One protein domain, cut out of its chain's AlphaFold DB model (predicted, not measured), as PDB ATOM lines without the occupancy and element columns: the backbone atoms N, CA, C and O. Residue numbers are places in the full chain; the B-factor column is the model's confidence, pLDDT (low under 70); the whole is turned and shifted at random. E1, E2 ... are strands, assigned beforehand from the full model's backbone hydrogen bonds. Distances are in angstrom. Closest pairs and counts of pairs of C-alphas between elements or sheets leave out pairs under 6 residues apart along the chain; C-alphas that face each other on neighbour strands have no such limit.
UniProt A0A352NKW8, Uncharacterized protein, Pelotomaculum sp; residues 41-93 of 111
ATOM      1  N   ILE A  41    -114.078 -42.686   5.809       72.88
ATOM      2  CA  ILE A  41    -112.908 -41.829   5.575       72.88
ATOM      3  C   ILE A  41    -111.643 -42.632   5.902       72.88
ATOM      4  O   ILE A  41    -111.605 -43.328   6.918       72.88
ATOM      5  N   PHE A  42    -110.636 -42.567   5.031       74.69
ATOM      6  CA  PHE A  42    -109.325 -43.185   5.228       74.69
ATOM      7  C   PHE A  42    -108.221 -42.142   5.360       74.69
ATOM      8  O   PHE A  42    -108.124 -41.252   4.518       74.69
ATOM      9  N   ASP A  43    -107.320 -42.362   6.314       81.44
ATOM     10  CA  ASP A  43    -106.139 -41.526   6.517       81.44
ATOM     11  C   ASP A  43    -104.921 -42.070   5.761       81.44
ATOM     12  O   ASP A  43    -104.620 -43.274   5.772       81.44
ATOM     13  N   VAL A  44    -104.109 -41.168   5.217       83.06
ATOM     14  CA  VAL A  44    -102.779 -41.514   4.707       83.06
ATOM     15  C   VAL A  44    -101.780 -41.672   5.851       83.06
ATOM     16  O   VAL A  44    -101.328 -40.695   6.435       83.06
ATOM     17  N   LYS A  45    -101.334 -42.903   6.123       88.69
ATOM     18  CA  LYS A  45    -100.245 -43.171   7.093       88.69
ATOM     19  C   LYS A  45     -98.847 -43.288   6.476       88.69
ATOM     20  O   LYS A  45     -97.865 -43.427   7.198       88.69
ATOM     21  N   ALA A  46     -98.738 -43.206   5.151       86.44
ATOM     22  CA  ALA A  46     -97.456 -43.047   4.464       86.44
ATOM     23  C   ALA A  46     -96.986 -41.582   4.516       86.44
ATOM     24  O   ALA A  46     -97.774 -40.692   4.822       86.44
ATOM     25  N   SER A  47     -95.724 -41.313   4.164       90.50
ATOM     26  CA  SER A  47     -95.219 -39.935   4.039       90.50
ATOM     27  C   SER A  47     -95.967 -39.137   2.965       90.50
ATOM     28  O   SER A  47     -96.209 -37.947   3.133       90.50
ATOM     29  N   ALA A  48     -96.316 -39.801   1.860       86.00
ATOM     30  CA  ALA A  48     -97.202 -39.303   0.819       86.00
ATOM     31  C   ALA A  48     -97.703 -40.464  -0.058       86.00
ATOM     32  O   ALA A  48     -97.025 -41.490  -0.180       86.00
ATOM     33  N   ILE A  49     -98.855 -40.292  -0.708       88.06
ATOM     34  CA  ILE A  49     -99.415 -41.234  -1.690       88.06
ATOM     35  C   ILE A  49     -99.648 -40.527  -3.027       88.06
ATOM     36  O   ILE A  49    -100.216 -39.440  -3.087       88.06
ATOM     37  N   ASN A  50     -99.252 -41.181  -4.120       89.06
ATOM     38  CA  ASN A  50     -99.501 -40.707  -5.480       89.06
ATOM     39  C   ASN A  50    -100.861 -41.192  -5.989       89.06
ATOM     40  O   ASN A  50    -101.110 -42.396  -6.040       89.06
ATOM     41  N   ILE A  51    -101.688 -40.268  -6.470       85.88
ATOM     42  CA  ILE A  51    -102.937 -40.567  -7.173       85.88
ATOM     43  C   ILE A  51    -102.674 -40.579  -8.669       85.88
ATOM     44  O   ILE A  51    -102.062 -39.655  -9.208       85.88
ATOM     45  N   ARG A  52    -103.146 -41.625  -9.345       88.06
ATOM     46  CA  ARG A  52    -102.910 -41.847 -10.773       88.06
ATOM     47  C   ARG A  52    -104.206 -41.992 -11.552       88.06
ATOM     48  O   ARG A  52    -105.236 -42.354 -10.996       88.06
ATOM     49  N   THR A  53    -104.125 -41.760 -12.859       86.62
ATOM     50  CA  THR A  53    -105.246 -41.943 -13.799       86.62
ATOM     51  C   THR A  53    -105.691 -43.399 -13.970       86.62
ATOM     52  O   THR A  53    -106.761 -43.639 -14.525       86.62
ATOM     53  N   GLY A  54    -104.911 -44.374 -13.493       87.75
ATOM     54  CA  GLY A  54    -105.252 -45.791 -13.565       87.75
ATOM     55  C   GLY A  54    -104.401 -46.672 -12.644       87.75
ATOM     56  O   GLY A  54    -103.443 -46.189 -12.034       87.75
ATOM     57  N   PRO A  55    -104.743 -47.970 -12.541       88.69
ATOM     58  CA  PRO A  55    -104.179 -48.888 -11.554       88.69
ATOM     59  C   PRO A  55    -102.835 -49.485 -12.010       88.69
ATOM     60  O   PRO A  55    -102.705 -50.685 -12.229       88.69
ATOM     61  N   SER A  56    -101.829 -48.642 -12.249       92.31
ATOM     62  CA  SER A  56    -100.458 -49.067 -12.574       92.31
ATOM     63  C   SER A  56     -99.483 -47.890 -12.458       92.31
ATOM     64  O   SER A  56     -99.860 -46.728 -12.616       92.31
ATOM     65  N   LEU A  57     -98.195 -48.180 -12.244       93.75
ATOM     66  CA  LEU A  57     -97.141 -47.163 -12.190       93.75
ATOM     67  C   LEU A  57     -96.890 -46.465 -13.537       93.75
ATOM     68  O   LEU A  57     -96.296 -45.388 -13.558       93.75
ATOM     69  N   SER A  58     -97.359 -47.048 -14.644       95.38
ATOM     70  CA  SER A  58     -97.283 -46.460 -15.987       95.38
ATOM     71  C   SER A  58     -98.269 -45.308 -16.213       95.38
ATOM     72  O   SER A  58     -98.091 -44.535 -17.150       95.38
ATOM     73  N   TYR A  59     -99.320 -45.198 -15.395       91.19
ATOM     74  CA  TYR A  59    -100.301 -44.119 -15.501       91.19
ATOM     75  C   TYR A  59     -99.753 -42.815 -14.920       91.19
ATOM     76  O   TYR A  59     -98.974 -42.818 -13.960       91.19
ATOM     77  N   SER A  60    -100.189 -41.690 -15.486       89.56
ATOM     78  CA  SER A  60     -99.791 -40.358 -15.035       89.56
ATOM     79  C   SER A  60    -100.258 -40.082 -13.605       89.56
ATOM     80  O   SER A  60    -101.367 -40.459 -13.217       89.56
ATOM     81  N   ILE A  61     -99.403 -39.410 -12.830       86.94
ATOM     82  CA  ILE A  61     -99.752 -38.875 -11.510       86.94
ATOM     83  C   ILE A  61    -100.580 -37.607 -11.723       86.94
ATOM     84  O   ILE A  61    -100.188 -36.743 -12.506       86.94
ATOM     85  N   ILE A  62    -101.711 -37.506 -11.031       84.88
ATOM     86  CA  ILE A  62    -102.621 -36.351 -11.090       84.88
ATOM     87  C   ILE A  62    -102.687 -35.581  -9.774       84.88
ATOM     88  O   ILE A  62    -103.108 -34.431  -9.766       84.88
ATOM     89  N   SER A  63    -102.276 -36.202  -8.668       83.81
ATOM     90  CA  SER A  63    -102.160 -35.554  -7.363       83.81
ATOM     91  C   SER A  63    -101.220 -36.347  -6.457       83.81
ATOM     92  O   SER A  63    -100.995 -37.541  -6.675       83.81
ATOM     93  N   VAL A  64    -100.695 -35.687  -5.432       86.44
ATOM     94  CA  VAL A  64     -99.915 -36.295  -4.355       86.44
ATOM     95  C   VAL A  64    -100.547 -35.858  -3.046       86.44
ATOM     96  O   VAL A  64    -100.638 -34.660  -2.791       86.44
ATOM     97  N   GLN A  65    -100.994 -36.816  -2.239       83.62
ATOM     98  CA  GLN A  65    -101.586 -36.527  -0.937       83.62
ATOM     99  C   GLN A  65    -100.556 -36.741   0.172       83.62
ATOM    100  O   GLN A  65     -99.885 -37.781   0.164       83.62
ATOM    101  N   PRO A  66    -100.387 -35.773   1.087       87.00
ATOM    102  CA  PRO A  66     -99.447 -35.884   2.193       87.00
ATOM    103  C   PRO A  66     -99.929 -36.884   3.250       87.00
ATOM    104  O   PRO A  66    -101.039 -37.412   3.187       87.00
ATOM    105  N   ASN A  67     -99.064 -37.146   4.227       87.81
ATOM    106  CA  ASN A  67     -99.437 -37.807   5.473       87.81
ATOM    107  C   ASN A  67    -100.623 -37.093   6.150       87.81
ATOM    108  O   ASN A  67    -100.726 -35.872   6.066       87.81
ATOM    109  N   ASP A  68    -101.502 -37.870   6.783       83.50
ATOM    110  CA  ASP A  68    -102.732 -37.418   7.449       83.50
ATOM    111  C   ASP A  68    -103.752 -36.711   6.538       83.50
ATOM    112  O   ASP A  68    -104.708 -36.115   7.022       83.50
ATOM    113  N   ALA A  69    -103.597 -36.815   5.215       81.12
ATOM    114  CA  ALA A  69    -104.670 -36.463   4.295       81.12
ATOM    115  C   ALA A  69    -105.824 -37.475   4.387       81.12
ATOM    116  O   ALA A  69    -105.593 -38.689   4.440       81.12
ATOM    117  N   ASP A  70    -107.047 -36.956   4.307       77.19
ATOM    118  CA  ASP A  70    -108.283 -37.730   4.386       77.19
ATOM    119  C   ASP A  70    -108.843 -38.054   2.994       77.19
ATOM    120  O   ASP A  70    -108.989 -37.183   2.130       77.19
ATOM    121  N   PHE A  71    -109.237 -39.312   2.787       71.94
ATOM    122  CA  PHE A  71    -109.943 -39.764   1.591       71.94
ATOM    123  C   PHE A  71    -111.334 -40.297   1.924       71.94
ATOM    124  O   PHE A  71    -111.438 -41.327   2.593       71.94
ATOM    125  N   PRO A  72    -112.413 -39.709   1.382       65.69
ATOM    126  CA  PRO A  72    -113.707 -40.364   1.414       65.69
ATOM    127  C   PRO A  72    -113.677 -41.583   0.482       65.69
ATOM    128  O   PRO A  72    -113.593 -41.471  -0.744       65.69
ATOM    129  N   GLN A  73    -113.790 -42.776   1.056       61.69
ATOM    130  CA  GLN A  73    -114.244 -43.951   0.339       61.69
ATOM    131  C   GLN A  73    -115.709 -43.740  -0.003       61.69
ATOM    132  O   GLN A  73    -116.615 -44.021   0.785       61.69
ATOM    133  N   PHE A  74    -115.951 -43.253  -1.213       58.25
ATOM    134  CA  PHE A  74    -117.270 -43.363  -1.795       58.25
ATOM    135  C   PHE A  74    -117.547 -44.846  -2.010       58.25
ATOM    136  O   PHE A  74    -117.149 -45.440  -3.012       58.25
ATOM    137  N   THR A  75    -118.265 -45.445  -1.064       52.22
ATOM    138  CA  THR A  75    -119.100 -46.598  -1.351       52.22
ATOM    139  C   THR A  75    -120.164 -46.112  -2.321       52.22
ATOM    140  O   THR A  75    -121.269 -45.741  -1.933       52.22
ATOM    141  N   ALA A  76    -119.826 -46.070  -3.612       47.91
ATOM    142  CA  ALA A  76    -120.863 -46.174  -4.617       47.91
ATOM    143  C   ALA A  76    -121.711 -47.391  -4.217       47.91
ATOM    144  O   ALA A  76    -121.171 -48.379  -3.713       47.91
ATOM    145  N   ASN A  77    -123.024 -47.331  -4.417       48.78
ATOM    146  CA  ASN A  77    -123.982 -48.400  -4.104       48.78
ATOM    147  C   ASN A  77    -123.703 -49.746  -4.837       48.78
ATOM    148  O   ASN A  77    -124.574 -50.607  -4.926       48.78
ATOM    149  N   TYR A  78    -122.496 -49.928  -5.375       49.38
ATOM    150  CA  TYR A  78    -121.974 -51.075  -6.087       49.38
ATOM    151  C   TYR A  78    -120.828 -51.698  -5.266       49.38
ATOM    152  O   TYR A  78    -119.686 -51.242  -5.349       49.38
ATOM    153  N   PRO A  79    -121.087 -52.766  -4.492       51.25
ATOM    154  CA  PRO A  79    -120.068 -53.425  -3.664       51.25
ATOM    155  C   PRO A  79    -118.877 -53.977  -4.470       51.25
ATOM    156  O   PRO A  79    -117.802 -54.194  -3.917       51.25
ATOM    157  N   ASN A  80    -119.038 -54.152  -5.785       52.00
ATOM    158  CA  ASN A  80    -118.000 -54.666  -6.680       52.00
ATOM    159  C   ASN A  80    -116.954 -53.611  -7.091       52.00
ATOM    160  O   ASN A  80    -115.919 -53.981  -7.633       52.00
ATOM    161  N   ASP A  81    -117.192 -52.319  -6.831       59.25
ATOM    162  CA  ASP A  81    -116.249 -51.233  -7.154       59.25
ATOM    163  C   ASP A  81    -115.217 -50.959  -6.044       59.25
ATOM    164  O   ASP A  81    -114.360 -50.087  -6.196       59.25
ATOM    165  N   LEU A  82    -115.294 -51.700  -4.932       62.62
ATOM    166  CA  LEU A  82    -114.460 -51.502  -3.740       62.62
ATOM    167  C   LEU A  82    -113.261 -52.448  -3.665       62.62
ATOM    168  O   LEU A  82    -112.361 -52.225  -2.856       62.62
ATOM    169  N   ALA A  83    -113.251 -53.508  -4.475       75.56
ATOM    170  CA  ALA A  83    -112.135 -54.438  -4.496       75.56
ATOM    171  C   ALA A  83    -110.885 -53.738  -5.061       75.56
ATOM    172  O   ALA A  83    -110.978 -53.081  -6.105       75.56
ATOM    173  N   PRO A  84    -109.716 -53.873  -4.411       82.25
ATOM    174  CA  PRO A  84    -108.470 -53.387  -4.980       82.25
ATOM    175  C   PRO A  84    -108.212 -54.022  -6.352       82.25
ATOM    176  O   PRO A  84    -108.474 -55.207  -6.563       82.25
ATOM    177  N   VAL A  85    -107.681 -53.235  -7.285       88.00
ATOM    178  CA  VAL A  85    -107.275 -53.709  -8.614       88.00
ATOM    179  C   VAL A  85    -105.760 -53.853  -8.633       88.00
ATOM    180  O   VAL A  85    -105.054 -52.873  -8.417       88.00
ATOM    181  N   SER A  86    -105.236 -55.044  -8.911       91.88
ATOM    182  CA  SER A  86    -103.784 -55.257  -8.943       91.88
ATOM    183  C   SER A  86    -103.154 -54.750 -10.248       91.88
ATOM    184  O   SER A  86    -103.670 -54.985 -11.341       91.88
ATOM    185  N   GLY A  87    -101.994 -54.099 -10.156       90.94
ATOM    186  CA  GLY A  87    -101.230 -53.630 -11.310       90.94
ATOM    187  C   GLY A  87     -99.833 -53.132 -10.942       90.94
ATOM    188  O   GLY A  87     -99.634 -52.484  -9.916       90.94
ATOM    189  N   SER A  88     -98.832 -53.441 -11.776       92.38
ATOM    190  CA  SER A  88     -97.408 -53.165 -11.490       92.38
ATOM    191  C   SER A  88     -96.894 -53.738 -10.153       92.38
ATOM    192  O   SER A  88     -95.948 -53.203  -9.588       92.38
ATOM    193  N   GLY A  89     -97.515 -54.807  -9.638       92.69
ATOM    194  CA  GLY A  89     -97.164 -55.406  -8.343       92.69
ATOM    195  C   GLY A  89     -97.746 -54.688  -7.118       92.69
ATOM    196  O   GLY A  89     -97.353 -55.006  -6.002       92.69
ATOM    197  N   TYR A  90     -98.673 -53.749  -7.317       89.69
ATOM    198  CA  TYR A  90     -99.385 -53.041  -6.251       89.69
ATOM    199  C   TYR A  90    -100.886 -53.260  -6.374       89.69
ATOM    200  O   TYR A  90    -101.394 -53.452  -7.480       89.69
ATOM    201  N   ASP A  91    -101.584 -53.146  -5.251       89.44
ATOM    202  CA  ASP A  91    -103.037 -53.078  -5.214       89.44
ATOM    203  C   ASP A  91    -103.489 -51.619  -5.238       89.44
ATOM    204  O   ASP A  91    -103.033 -50.785  -4.454       89.44
ATOM    205  N   TRP A  92    -104.383 -51.306  -6.171       87.12
ATOM    206  CA  TRP A  92    -104.875 -49.959  -6.413       87.12
ATOM    207  C   TRP A  92    -106.310 -49.829  -5.935       87.12
ATOM    208  O   TRP A  92    -107.205 -50.537  -6.400       87.12
ATOM    209  N   LEU A  93    -106.537 -48.877  -5.035       81.75
ATOM    210  CA  LEU A  93    -107.874 -48.492  -4.606       81.75
ATOM    211  C   LEU A  93    -108.405 -47.385  -5.511       81.75
ATOM    212  O   LEU A  93    -107.722 -46.396  -5.789       81.75
TER     213      LEU A  93
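This is residues 41 to 93 of the 111 residues of an uncharacterized protein of Pelotomaculum sp (UniProt A0A352NKW8). Two antiparallel strand pairs, E1 with E4 and E2 with E3, follow one another round a corner like one long bent hairpin, and a wide loop then leads from E4 to a separate small hairpin, E5 and E6. Together they make a loose, open ring, from which residues 75 to 80 stick out. The printed part has 53 residues, no named helix and six named strands, E1 to E6 in order along the chain, in three two-stranded antiparallel sheets. The class is all strand, though the strands hold 24 of the 53 residues. The whole is only just compact, close to loose, with a radius of gyration of the C-alphas of 11.8 A and spans of 30 by 26 by 18 A.

E1, residues 41 to 43, begins with C-alpha 41 at (-112.908, -41.829, 5.575). E2, residues 48 to 52, is 13.2 A long, and E3, residues 61 to 66, 14.0 A. E4 is residues 70 to 73, 9.5 A. E5 is residues 85 to 87, and E6, residues 90 to 92, ends with C-alpha 92 at (-104.875, -49.959, -6.413).

E1 and E4 are antiparallel neighbours at 140 degrees, with N 42 and O 71 2.9 A apart, within hydrogen-bond range. E2 and E3 form a hairpin at 158 degrees, with N 51 and O 63 at 2.8 A. E5 and E6 form a hairpin at 141 degrees, with N 87 and O 90 at 2.8 A. E1 and E2 are apart, as are E3 and E4, and E2 and E6.

The C-alphas farthest apart, those of Ser 47 and Asn 77, are 31.1 A apart. The printed part has no cut. The link from E4 to E5, 11 residues, is long. Residues 72 to 82 have pLDDT under 70; the mean of the printed part is 79.7.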